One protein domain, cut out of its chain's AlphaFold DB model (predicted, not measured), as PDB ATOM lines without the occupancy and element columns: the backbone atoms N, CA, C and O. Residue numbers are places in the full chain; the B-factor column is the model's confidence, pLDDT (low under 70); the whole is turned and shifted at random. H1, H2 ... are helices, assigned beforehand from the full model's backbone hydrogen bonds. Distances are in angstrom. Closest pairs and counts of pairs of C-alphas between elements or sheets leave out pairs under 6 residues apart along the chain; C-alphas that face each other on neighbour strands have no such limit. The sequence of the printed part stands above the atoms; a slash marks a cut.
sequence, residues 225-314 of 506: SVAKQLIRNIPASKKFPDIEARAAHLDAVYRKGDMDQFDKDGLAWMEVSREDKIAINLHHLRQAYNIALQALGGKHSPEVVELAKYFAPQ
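What this domain is: This is residues 225 to 314 of the 506 residues of an uncharacterized protein of Acidovorax sp. 56 (UniProt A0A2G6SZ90). Three helices, H2, H3 and H4, stand side by side as a small bundle, each running the opposite way to the one before, with H3 joining the other two through tight turns and their centres making a triangle. The short H1 packs between H2 and H4, and H5 crosses the later part of H4 at a steep tilt, while the long unnamed stretch from 231 to 242 loops out at the other end of the longest axis. The printed part has 90 residues with five named helices, in the order H1, H2, H3, H4, H5, and no named strand, and its class is all helix. It is compact, with a radius of gyration of the C-alphas of 12.6 A, yet elongated in outline, with spans of 41 by 23 by 17 A.

How they stand to each other: H1, residues 226 to 230, touches H2, residues 243 to 254, and the closest C-alphas are those of Ala 227 and Ala 247, 4.6 A apart. H2 and H3, residues 259 to 273, form a helical hairpin. They touch at a shallow tilt of 15 degrees, opposite ways, and the closest C-alphas are those of Val 253 and Phe 262, 5.9 A apart. H3 and H4, residues 276 to 295, form a second helical hairpin. They touch at a shallow tilt of 9 degrees, opposite ways, and the closest C-alphas are those of Gly 266 and Leu 282, 6.8 A apart. H4 is the hub, touching three other helices. It touches H1 with residues 278 to 285 alone, where the closest C-alphas are those of Leu 230 and Asn 281, 5.2 A apart. H2 and H4 are near each other, with 5 pairs of C-alphas within 10 A. H4 touches H5, residues 302 to 311, with its residues 285 to 293 alone. Their closest C-alphas are those of Ala 288 and Phe 311, 4.7 A apart, and they run opposite ways at a steep tilt of 57 degrees. The helix packing is mostly aligned, but only just: of 3 pairs that touch and have a tilt, 2 are at a shallow one. H5 is close to H1 but not clearly touching, with the C-alphas of Val 226 and Lys 309 6.7 A apart. H1 and H3 are apart, and so are H3 and H5. In H1, H2 and H4 every O i to N i+4 pair is within hydrogen-bond range; in H3 it is 10 of 11 and in H5 3 of 6.

Where its parts are: H1 begins at C-alpha 226, at (288.573, 111.028, 163.177), and has 5 residues. H2 has 12 residues and measures 16.4 A from first to last C-alpha. H3 has 15 residues and measures 20.3 A. H4, the longest helix with 20 residues, measures 28.7 A, from C-alpha 276 at (287.384, 110.027, 180.160) to C-alpha 295. H5 has 10 residues, measures 14.9 A and ends at C-alpha 311, at (299.725, 110.054, 164.255).

The domain as a whole: The two C-alphas farthest apart are those of Ser 237 and Gly 297, 42.0 A. The first and last printed C-alphas, of Ser 225 and Gln 314, are 9.8 A apart. The printed part has no cut. The link from H1 to H2, 12 residues, is long, and the C-alphas of residues 231 to 242 lie 9 to 21 A from the mean of the C-alphas. The links from H2 to H3 and from H3 to H4 are tight, and that from H4 to H5 is short. The mean pLDDT of the printed part is 86.0, and residues 237 to 239 and residue 314 are under 70.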
ATOM      1  N   SER A 225     288.820 106.718 160.757       89.31
ATOM      2  CA  SER A 225     288.467 108.138 160.607       89.31
ATOM      3  C   SER A 225     288.412 108.862 161.957       89.31
ATOM      4  O   SER A 225     288.166 108.236 162.987       89.31
ATOM      5  N   VAL A 226     288.574 110.190 161.960       90.25
ATOM      6  CA  VAL A 226     288.573 111.028 163.177       90.25
ATOM      7  C   VAL A 226     287.324 110.780 164.033       90.25
ATOM      8  O   VAL A 226     287.453 110.505 165.223       90.25
ATOM      9  N   ALA A 227     286.132 110.729 163.426       91.69
ATOM     10  CA  ALA A 227     284.891 110.381 164.124       91.69
ATOM     11  C   ALA A 227     284.943 108.999 164.813       91.69
ATOM     12  O   ALA A 227     284.469 108.844 165.937       91.69
ATOM     13  N   LYS A 228     285.546 107.985 164.174       88.81
ATOM     14  CA  LYS A 228     285.724 106.645 164.767       88.81
ATOM     15  C   LYS A 228     286.835 106.604 165.819       88.81
ATOM     16  O   LYS A 228     286.743 105.795 166.737       88.81
ATOM     17  N   GLN A 229     287.847 107.467 165.715       86.69
ATOM     18  CA  GLN A 229     288.897 107.615 166.726       86.69
ATOM     19  C   GLN A 229     288.386 108.329 167.988       86.69
ATOM     20  O   GLN A 229     288.695 107.875 169.086       86.69
ATOM     21  N   LEU A 230     287.548 109.366 167.854       87.12
ATOM     22  CA  LEU A 230     286.902 110.068 168.975       87.12
ATOM     23  C   LEU A 230     286.108 109.114 169.875       87.12
ATOM     24  O   LEU A 230     286.258 109.144 171.096       87.12
ATOM     25  N   ILE A 231     285.312 108.224 169.273       85.56
ATOM     26  CA  ILE A 231     284.443 107.284 170.003       85.56
ATOM     27  C   ILE A 231     285.115 105.932 170.311       85.56
ATOM     28  O   ILE A 231     284.460 104.992 170.766       85.56
ATOM     29  N   ARG A 232     286.425 105.805 170.052       79.00
ATOM     30  CA  ARG A 232     287.182 104.558 170.233       79.00
ATOM     31  C   ARG A 232     287.282 104.203 171.720       79.00
ATOM     32  O   ARG A 232     287.587 105.054 172.553       79.00
ATOM     33  N   ASN A 233     287.107 102.921 172.038       73.88
ATOM     34  CA  ASN A 233     287.143 102.351 173.394       73.88
ATOM     35  C   ASN A 233     286.035 102.843 174.353       73.88
ATOM     36  O   ASN A 233     286.110 102.547 175.544       73.88
ATOM     37  N   ILE A 234     284.996 103.536 173.866       76.50
ATOM     38  CA  ILE A 234     283.797 103.839 174.663       76.50
ATOM     39  C   ILE A 234     282.917 102.575 174.724       76.50
ATOM     40  O   ILE A 234     282.548 102.054 173.665       76.50
ATOM     41  N   PRO A 235     282.575 102.049 175.919       70.81
ATOM     42  CA  PRO A 235     281.725 100.866 176.049       70.81
ATOM     43  C   PRO A 235     280.345 101.060 175.409       70.81
ATOM     44  O   PRO A 235     279.761 102.137 175.505       70.81
ATOM     45  N   ALA A 236     279.768  99.996 174.840       71.19
ATOM     46  CA  ALA A 236     278.412 100.041 174.280       71.19
ATOM     47  C   ALA A 236     277.359 100.483 175.318       71.19
ATOM     48  O   ALA A 236     276.468 101.258 174.996       71.19
ATOM     49  N   SER A 237     277.525 100.077 176.581       67.19
ATOM     50  CA  SER A 237     276.702 100.488 177.730       67.19
ATOM     51  C   SER A 237     276.871 101.953 178.160       67.19
ATOM     52  O   SER A 237     276.109 102.425 178.997       67.19
ATOM     53  N   LYS A 238     277.856 102.672 177.607       68.44
ATOM     54  CA  LYS A 238     278.088 104.109 177.814       68.44
ATOM     55  C   LYS A 238     277.840 104.949 176.552       68.44
ATOM     56  O   LYS A 238     278.093 106.153 176.559       68.44
ATOM     57  N   LYS A 239     277.348 104.350 175.462       67.31
ATOM     58  CA  LYS A 239     276.939 105.106 174.275       67.31
ATOM     59  C   LYS A 239     275.647 105.873 174.556       67.31
ATOM     60  O   LYS A 239     274.582 105.280 174.686       67.31
ATOM     61  N   PHE A 240     275.753 107.194 174.616       76.69
ATOM     62  CA  PHE A 240     274.619 108.118 174.678       76.69
ATOM     63  C   PHE A 240     274.067 108.402 173.258       76.69
ATOM     64  O   PHE A 240     274.811 108.256 172.287       76.69
ATOM     65  N   PRO A 241     272.786 108.794 173.094       74.44
ATOM     66  CA  PRO A 241     272.086 108.686 171.802       74.44
ATOM     67  C   PRO A 241     272.610 109.551 170.644       74.44
ATOM     68  O   PRO A 241     272.296 109.258 169.494       74.44
ATOM     69  N   ASP A 242     273.392 110.599 170.915       85.06
ATOM     70  CA  ASP A 242     273.952 111.509 169.903       85.06
ATOM     71  C   ASP A 242     275.475 111.341 169.690       85.06
ATOM     72  O   ASP A 242     276.111 112.162 169.025       85.06
ATOM     73  N   ILE A 243     276.068 110.252 170.202       87.19
ATOM     74  CA  ILE A 243     277.515 109.982 170.160       87.19
ATOM     75  C   ILE A 243     278.106 109.968 168.744       87.19
ATOM     76  O   ILE A 243     279.131 110.612 168.511       87.19
ATOM     77  N   GLU A 244     277.465 109.314 167.771       89.94
ATOM     78  CA  GLU A 244     277.900 109.374 166.370       89.94
ATOM     79  C   GLU A 244     277.728 110.772 165.742       89.94
ATOM     80  O   GLU A 244     278.558 111.169 164.923       89.94
ATOM     81  N   ALA A 245     276.703 111.538 166.131       91.81
ATOM     82  CA  ALA A 245     276.441 112.870 165.579       91.81
ATOM     83  C   ALA A 245     277.470 113.905 166.070       91.81
ATOM     84  O   ALA A 245     278.034 114.648 165.266       91.81
ATOM     85  N   ARG A 246     277.791 113.899 167.372       90.88
ATOM     86  CA  ARG A 246     278.849 114.744 167.953       90.88
ATOM     87  C   ARG A 246     280.230 114.393 167.401       90.88
ATOM     88  O   ARG A 246     281.008 115.288 167.081       90.88
ATOM     89  N   ALA A 247     280.508 113.102 167.203       92.94
ATOM     90  CA  ALA A 247     281.740 112.647 166.564       92.94
ATOM     91  C   ALA A 247     281.864 113.118 165.103       92.94
ATOM     92  O   ALA A 247     282.955 113.487 164.672       92.94
ATOM     93  N   ALA A 248     280.761 113.126 164.346       95.06
ATOM     94  CA  ALA A 248     280.728 113.628 162.971       95.06
ATOM     95  C   ALA A 248     280.884 115.158 162.897       95.06
ATOM     96  O   ALA A 248     281.591 115.653 162.021       95.06
ATOM     97  N   HIS A 249     280.284 115.901 163.835       94.81
ATOM     98  CA  HIS A 249     280.488 117.348 163.972       94.81
ATOM     99  C   HIS A 249     281.960 117.682 164.247       94.81
ATOM    100  O   HIS A 249     282.560 118.460 163.510       94.81
ATOM    101  N   LEU A 250     282.581 117.029 165.232       94.62
ATOM    102  CA  LEU A 250     283.994 117.249 165.557       94.62
ATOM    103  C   LEU A 250     284.949 116.806 164.436       94.62
ATOM    104  O   LEU A 250     285.939 117.488 164.197       94.62
ATOM    105  N   ASP A 251     284.647 115.738 163.689       95.31
ATOM    106  CA  ASP A 251     285.375 115.383 162.455       95.31
ATOM    107  C   ASP A 251     285.248 116.498 161.395       95.31
ATOM    108  O   ASP A 251     286.239 116.903 160.791       95.31
ATOM    109  N   ALA A 252     284.061 117.088 161.218       95.94
ATOM    110  CA  ALA A 252     283.855 118.209 160.299       95.94
ATOM    111  C   ALA A 252     284.557 119.513 160.737       95.94
ATOM    112  O   ALA A 252     284.993 120.277 159.874       95.94
ATOM    113  N   VAL A 253     284.696 119.773 162.043       95.56
ATOM    114  CA  VAL A 253     285.485 120.896 162.588       95.56
ATOM    115  C   VAL A 253     286.987 120.636 162.402       95.56
ATOM    116  O   VAL A 253     287.690 121.459 161.819       95.56
ATOM    117  N   TYR A 254     287.466 119.444 162.771       94.19
ATOM    118  CA  TYR A 254     288.860 119.016 162.607       94.19
ATOM    119  C   TYR A 254     289.326 119.078 161.143       94.19
ATOM    120  O   TYR A 254     290.428 119.543 160.850       94.19
ATOM    121  N   ARG A 255     288.462 118.695 160.190       93.62
ATOM    122  CA  ARG A 255     288.736 118.801 158.743       93.62
ATOM    123  C   ARG A 255     288.906 120.232 158.231       93.62
ATOM    124  O   ARG A 255     289.544 120.408 157.198       93.62
ATOM    125  N   LYS A 256     288.373 121.240 158.929       93.75
ATOM    126  CA  LYS A 256     288.595 122.666 158.620       93.75
ATOM    127  C   LYS A 256     289.898 123.209 159.222       93.75
ATOM    128  O   LYS A 256     290.249 124.351 158.953       93.75
ATOM    129  N   GLY A 257     290.583 122.426 160.061       90.50
ATOM    130  CA  GLY A 257     291.749 122.875 160.824       90.50
ATOM    131  C   GLY A 257     291.432 123.813 161.989       90.50
ATOM    132  O   GLY A 257     292.356 124.383 162.566       90.50
ATOM    133  N   ASP A 258     290.150 123.978 162.326       93.44
ATOM    134  CA  ASP A 258     289.665 124.854 163.395       93.44
ATOM    135  C   ASP A 258     289.833 124.161 164.756       93.44
ATOM    136  O   ASP A 258     288.904 123.588 165.329       93.44
ATOM    137  N   MET A 259     291.080 124.127 165.228       92.19
ATOM    138  CA  MET A 259     291.435 123.401 166.445       92.19
ATOM    139  C   MET A 259     290.881 124.059 167.711       92.19
ATOM    140  O   MET A 259     290.539 123.341 168.646       92.19
ATOM    141  N   ASP A 260     290.710 125.383 167.727       93.12
ATOM    142  CA  ASP A 260     290.151 126.096 168.880       93.12
ATOM    143  C   ASP A 260     288.657 125.774 169.060       93.12
ATOM    144  O   ASP A 260     288.202 125.504 170.176       93.12
ATOM    145  N   GLN A 261     287.885 125.709 167.965       95.12
ATOM    146  CA  GLN A 261     286.500 125.235 168.019       95.12
ATOM    147  C   GLN A 261     286.425 123.716 168.282       95.12
ATOM    148  O   GLN A 261     285.500 123.276 168.962       95.12
ATOM    149  N   PHE A 262     287.403 122.915 167.832       94.12
ATOM    150  CA  PHE A 262     287.494 121.479 168.153       94.12
ATOM    151  C   PHE A 262     287.723 121.230 169.652       94.12
ATOM    152  O   PHE A 262     287.048 120.385 170.241       94.12
ATOM    153  N   ASP A 263     288.627 121.980 170.294       90.81
ATOM    154  CA  ASP A 263     288.825 121.935 171.747       90.81
ATOM    155  C   ASP A 263     287.554 122.360 172.493       90.81
ATOM    156  O   ASP A 263     287.123 121.681 173.422       90.81
ATOM    157  N   LYS A 264     286.925 123.463 172.070       93.88
ATOM    158  CA  LYS A 264     285.716 124.025 172.690       93.88
ATOM    159  C   LYS A 264     284.503 123.093 172.602       93.88
ATOM    160  O   LYS A 264     283.846 122.855 173.614       93.88
ATOM    161  N   ASP A 265     284.223 122.532 171.427       93.88
ATOM    162  CA  ASP A 265     283.133 121.562 171.256       93.88
ATOM    163  C   ASP A 265     283.467 120.221 171.929       93.88
ATOM    164  O   ASP A 265     282.572 119.541 172.435       93.88
ATOM    165  N   GLY A 266     284.752 119.861 172.011       90.50
ATOM    166  CA  GLY A 266     285.236 118.735 172.806       90.50
ATOM    167  C   GLY A 266     284.994 118.919 174.308       90.50
ATOM    168  O   GLY A 266     284.486 118.010 174.961       90.50
ATOM    169  N   LEU A 267     285.287 120.103 174.855       88.19
ATOM    170  CA  LEU A 267     285.016 120.480 176.248       88.19
ATOM    171  C   LEU A 267     283.516 120.416 176.563       88.19
ATOM    172  O   LEU A 267     283.117 119.674 177.461       88.19
ATOM    173  N   ALA A 268     282.681 121.081 175.758       88.94
ATOM    174  CA  ALA A 268     281.223 121.036 175.899       88.94
ATOM    175  C   ALA A 268     280.654 119.604 175.779       88.94
ATOM    176  O   ALA A 268     279.625 119.272 176.370       88.94
ATOM    177  N   TRP A 269     281.325 118.716 175.039       87.50
ATOM    178  CA  TRP A 269     280.956 117.303 174.985       87.50
ATOM    179  C   TRP A 269     281.353 116.531 176.251       87.50
ATOM    180  O   TRP A 269     280.577 115.698 176.728       87.50
ATOM    181  N   MET A 270     282.526 116.801 176.825       84.38
ATOM    182  CA  MET A 270     282.980 116.160 178.065       84.38
ATOM    183  C   MET A 270     282.090 116.521 179.261       84.38
ATOM    184  O   MET A 270     281.753 115.632 180.043       84.38
ATOM    185  N   GLU A 271     281.635 117.774 179.358       83.50
ATOM    186  CA  GLU A 271     280.706 118.236 180.406       83.50
ATOM    187  C   GLU A 271     279.396 117.426 180.436       83.50
ATOM    188  O   GLU A 271     278.910 117.050 181.507       83.50
ATOM    189  N   VAL A 272     278.854 117.109 179.253       80.94
ATOM    190  CA  VAL A 272     277.618 116.326 179.084       80.94
ATOM    191  C   VAL A 272     277.853 114.822 179.261       80.94
ATOM    192  O   VAL A 272     277.022 114.137 179.852       80.94
ATOM    193  N   SER A 273     278.961 114.286 178.740       76.88
ATOM    194  CA  SER A 273     279.185 112.833 178.644       76.88
ATOM    195  C   SER A 273     279.886 112.203 179.850       76.88
ATOM    196  O   SER A 273     279.638 111.032 180.136       76.88
ATOM    197  N   ARG A 274     280.757 112.949 180.548       74.06
ATOM    198  CA  ARG A 274     281.587 112.468 181.675       74.06
ATOM    199  C   ARG A 274     282.357 111.169 181.372       74.06
ATOM    200  O   ARG A 274     282.490 110.301 182.234       74.06
ATOM    201  N   GLU A 275     282.831 111.014 180.135       78.75
ATOM    202  CA  GLU A 275     283.568 109.828 179.684       78.75
ATOM    203  C   GLU A 275     285.030 110.164 179.358       78.75
ATOM    204  O   GLU A 275     285.337 110.729 178.307       78.75
ATOM    205  N   ASP A 276     285.942 109.758 180.243       76.25
ATOM    206  CA  ASP A 276     287.384 110.027 180.160       76.25
ATOM    207  C   ASP A 276     288.025 109.568 178.838       76.25
ATOM    208  O   ASP A 276     289.023 110.144 178.394       76.25
ATOM    209  N   LYS A 277     287.478 108.544 178.160       77.00
ATOM    210  CA  LYS A 277     287.984 108.140 176.835       77.00
ATOM    211  C   LYS A 277     287.784 109.222 175.774       77.00
ATOM    212  O   LYS A 277     288.628 109.315 174.886       77.00
ATOM    213  N   ILE A 278     286.758 110.070 175.882       80.06
ATOM    214  CA  ILE A 278     286.573 111.217 174.977       80.06
ATOM    215  C   ILE A 278     287.696 112.236 175.200       80.06
ATOM    216  O   ILE A 278     288.332 112.640 174.228       80.06
ATOM    217  N   ALA A 279     288.023 112.559 176.457       80.38
ATOM    218  CA  ALA A 279     289.135 113.452 176.807       80.38
ATOM    219  C   ALA A 279     290.476 112.970 176.228       80.38
ATOM    220  O   ALA A 279     291.193 113.722 175.565       80.38
ATOM    221  N   ILE A 280     290.779 111.685 176.429       78.81
ATOM    222  CA  ILE A 280     292.001 111.040 175.935       78.81
ATOM    223  C   ILE A 280     292.047 111.063 174.398       78.81
ATOM    224  O   ILE A 280     293.065 111.433 173.810       78.81
ATOM    225  N   ASN A 281     290.949 110.712 173.720       82.25
ATOM    226  CA  ASN A 281     290.909 110.683 172.257       82.25
ATOM    227  C   ASN A 281     290.996 112.096 171.637       82.25
ATOM    228  O   ASN A 281     291.736 112.270 170.667       82.25
ATOM    229  N   LEU A 282     290.320 113.102 172.211       85.88
ATOM    230  CA  LEU A 282     290.438 114.519 171.821       85.88
ATOM    231  C   LEU A 282     291.890 115.006 171.925       85.88
ATOM    232  O   LEU A 282     292.439 115.527 170.951       85.88
ATOM    233  N   HIS A 283     292.529 114.780 173.078       83.12
ATOM    234  CA  HIS A 283     293.918 115.167 173.318       83.12
ATOM    235  C   HIS A 283     294.859 114.566 172.266       83.12
ATOM    236  O   HIS A 283     295.666 115.283 171.672       83.12
ATOM    237  N   HIS A 284     294.746 113.264 171.983       80.75
ATOM    238  CA  HIS A 284     295.606 112.629 170.987       80.75
ATOM    239  C   HIS A 284     295.373 113.132 169.564       80.75
ATOM    240  O   HIS A 284     296.347 113.296 168.833       80.75
ATOM    241  N   LEU A 285     294.126 113.397 169.168       87.31
ATOM    242  CA  LEU A 285     293.829 113.957 167.849       87.31
ATOM    243  C   LEU A 285     294.434 115.361 167.700       87.31
ATOM    244  O   LEU A 285     295.050 115.651 166.679       87.31
ATOM    245  N   ARG A 286     294.392 116.198 168.745       86.69
ATOM    246  CA  ARG A 286     295.078 117.502 168.751       86.69
ATOM    247  C   ARG A 286     296.604 117.379 168.676       86.69
ATOM    248  O   ARG A 286     297.230 118.088 167.891       86.69
ATOM    249  N   GLN A 287     297.216 116.461 169.430       83.12
ATOM    250  CA  GLN A 287     298.664 116.206 169.331       83.12
ATOM    251  C   GLN A 287     299.057 115.710 167.932       83.12
ATOM    252  O   GLN A 287     300.035 116.184 167.355       83.12
ATOM    253  N   ALA A 288     298.269 114.806 167.351       86.31
ATOM    254  CA  ALA A 288     298.487 114.276 166.012       86.31
ATOM    255  C   ALA A 288     298.343 115.347 164.916       86.31
ATOM    256  O   ALA A 288     299.145 115.374 163.981       86.31
ATOM    257  N   TYR A 289     297.378 116.263 165.060       90.12
ATOM    258  CA  TYR A 289     297.247 117.439 164.199       90.12
ATOM    259  C   TYR A 289     298.491 118.327 164.274       90.12
ATOM    260  O   TYR A 289     299.065 118.657 163.240       90.12
ATOM    261  N   ASN A 290     298.966 118.649 165.480       86.12
ATOM    262  CA  ASN A 290     300.165 119.472 165.675       86.12
ATOM    263  C   ASN A 290     301.426 118.823 165.071       86.12
ATOM    264  O   ASN A 290     302.228 119.509 164.436       86.12
ATOM    265  N   ILE A 291     301.574 117.499 165.206       84.31
ATOM    266  CA  ILE A 291     302.654 116.716 164.580       84.31
ATOM    267  C   ILE A 291     302.586 116.821 163.049       84.31
ATOM    268  O   ILE A 291     303.592 117.142 162.413       84.31
ATOM    269  N   ALA A 292     301.414 116.595 162.449       88.88
ATOM    270  CA  ALA A 292     301.229 116.688 161.001       88.88
ATOM    271  C   ALA A 292     301.438 118.122 160.476       88.88
ATOM    272  O   ALA A 292     302.081 118.318 159.443       88.88
ATOM    273  N   LEU A 293     300.961 119.123 161.220       88.69
ATOM    274  CA  LEU A 293     301.110 120.544 160.917       88.69
ATOM    275  C   LEU A 293     302.592 120.946 160.912       88.69
ATOM    276  O   LEU A 293     303.053 121.563 159.954       88.69
ATOM    277  N   GLN A 294     303.370 120.544 161.924       84.75
ATOM    278  CA  GLN A 294     304.820 120.770 161.940       84.75
ATOM    279  C   GLN A 294     305.514 120.016 160.793       84.75
ATOM    280  O   GLN A 294     306.348 120.590 160.083       84.75
ATOM    281  N   ALA A 295     305.141 118.755 160.555       85.00
ATOM    282  CA  ALA A 295     305.724 117.933 159.498       85.00
ATOM    283  C   ALA A 295     305.517 118.535 158.094       85.00
ATOM    284  O   ALA A 295     306.423 118.443 157.260       85.00
ATOM    285  N   LEU A 296     304.401 119.233 157.862       89.50
ATOM    286  CA  LEU A 296     304.053 119.908 156.603       89.50
ATOM    287  C   LEU A 296     304.329 121.428 156.587       89.50
ATOM    288  O   LEU A 296     304.002 122.104 155.618       89.50
ATOM    289  N   GLY A 297     305.020 121.971 157.599       84.81
ATOM    290  CA  GLY A 297     305.579 123.333 157.547       84.81
ATOM    291  C   GLY A 297     304.725 124.447 158.165       84.81
ATOM    292  O   GLY A 297     304.930 125.613 157.838       84.81
ATOM    293  N   GLY A 298     303.805 124.118 159.072       84.00
ATOM    294  CA  GLY A 298     303.139 125.083 159.955       84.00
ATOM    295  C   GLY A 298     301.872 125.740 159.401       84.00
ATOM    296  O   GLY A 298     301.323 126.619 160.058       84.00
ATOM    297  N   LYS A 299     301.391 125.337 158.220       86.00
ATOM    298  CA  LYS A 299     300.146 125.845 157.616       86.00
ATOM    299  C   LYS A 299     299.124 124.722 157.470       86.00
ATOM    300  O   LYS A 299     299.488 123.620 157.072       86.00
ATOM    301  N   HIS A 300     297.858 125.011 157.771       88.25
ATOM    302  CA  HIS A 300     296.763 124.067 157.547       88.25
ATOM    303  C   HIS A 300     296.626 123.725 156.054       88.25
ATOM    304  O   HIS A 300     296.677 124.611 155.198       88.25
ATOM    305  N   SER A 301     296.394 122.447 155.760       92.38
ATOM    306  CA  SER A 301     295.929 121.958 154.461       92.38
ATOM    307  C   SER A 301     295.160 120.638 154.647       92.38
ATOM    308  O   SER A 301     295.243 120.031 155.722       92.38
ATOM    309  N   PRO A 302     294.455 120.133 153.616       92.06
ATOM    310  CA  PRO A 302     293.848 118.802 153.658       92.06
ATOM    311  C   PRO A 302     294.863 117.695 153.981       92.06
ATOM    312  O   PRO A 302     294.556 116.771 154.729       92.06
ATOM    313  N   GLU A 303     296.100 117.808 153.493       94.12
ATOM    314  CA  GLU A 303     297.185 116.863 153.783       94.12
ATOM    315  C   GLU A 303     297.552 116.835 155.272       94.12
ATOM    316  O   GLU A 303     297.897 115.768 155.766       94.12
ATOM    317  N   VAL A 304     297.436 117.952 156.006       93.12
ATOM    318  CA  VAL A 304     297.627 117.974 157.472       93.12
ATOM    319  C   VAL A 304     296.567 117.120 158.160       93.12
ATOM    320  O   VAL A 304     296.898 116.287 159.002       93.12
ATOM    321  N   VAL A 305     295.302 117.288 157.773       91.62
ATOM    322  CA  VAL A 305     294.163 116.544 158.331       91.62
ATOM    323  C   VAL A 305     294.281 115.050 158.037       91.62
ATOM    324  O   VAL A 305     294.065 114.226 158.927       91.62
ATOM    325  N   GLU A 306     294.633 114.693 156.802       92.75
ATOM    326  CA  GLU A 306     294.811 113.303 156.387       92.75
ATOM    327  C   GLU A 306     296.022 112.658 157.078       92.75
ATOM    328  O   GLU A 306     295.885 111.591 157.675       92.75
ATOM    329  N   LEU A 307     297.180 113.329 157.090       91.88
ATOM    330  CA  LEU A 307     298.404 112.848 157.737       91.88
ATOM    331  C   LEU A 307     298.233 112.679 159.258       91.88
ATOM    332  O   LEU A 307     298.757 111.727 159.836       91.88
ATOM    333  N   ALA A 308     297.464 113.553 159.912       90.00
ATOM    334  CA  ALA A 308     297.225 113.480 161.350       90.00
ATOM    335  C   ALA A 308     296.502 112.192 161.786       90.00
ATOM    336  O   ALA A 308     296.750 111.701 162.886       90.00
ATOM    337  N   LYS A 309     295.665 111.581 160.934       89.06
ATOM    338  CA  LYS A 309     294.968 110.318 161.263       89.06
ATOM    339  C   LYS A 309     295.943 109.198 161.639       89.06
ATOM    340  O   LYS A 309     295.628 108.389 162.510       89.06
ATOM    341  N   TYR A 310     297.122 109.192 161.014       88.06
ATOM    342  CA  TYR A 310     298.191 108.212 161.209       88.06
ATOM    343  C   TYR A 310     299.042 108.476 162.461       88.06
ATOM    344  O   TYR A 310     299.705 107.561 162.936       88.06
ATOM    345  N   PHE A 311     299.001 109.690 163.027       83.44
ATOM    346  CA  PHE A 311     299.725 110.054 164.255       83.44
ATOM    347  C   PHE A 311     298.875 109.998 165.529       83.44
ATOM    348  O   PHE A 311     299.414 110.119 166.628       83.44
ATOM    349  N   ALA A 312     297.570 109.755 165.406       80.81
ATOM    350  CA  ALA A 312     296.700 109.441 166.531       80.81
ATOM    351  C   ALA A 312     296.625 107.910 166.768       80.81
ATOM    352  O   ALA A 312     296.729 107.124 165.820       80.81
ATOM    353  N   PRO A 313     296.475 107.448 168.027       74.75
ATOM    354  CA  PRO A 313     296.480 106.030 168.365       74.75
ATOM    355  C   PRO A 313     295.210 105.302 167.923       74.75
ATOM    356  O   PRO A 313     294.083 105.767 168.109       74.75
ATOM    357  N   GLN A 314     295.391 104.085 167.416       69.50
ATOM    358  CA  GLN A 314     294.322 103.274 166.840       69.50
ATOM    359  C   GLN A 314     294.435 101.811 167.279       69.50
ATOM    360  O   GLN A 314     295.528 101.299 167.508       69.50
TER     361      GLN A 314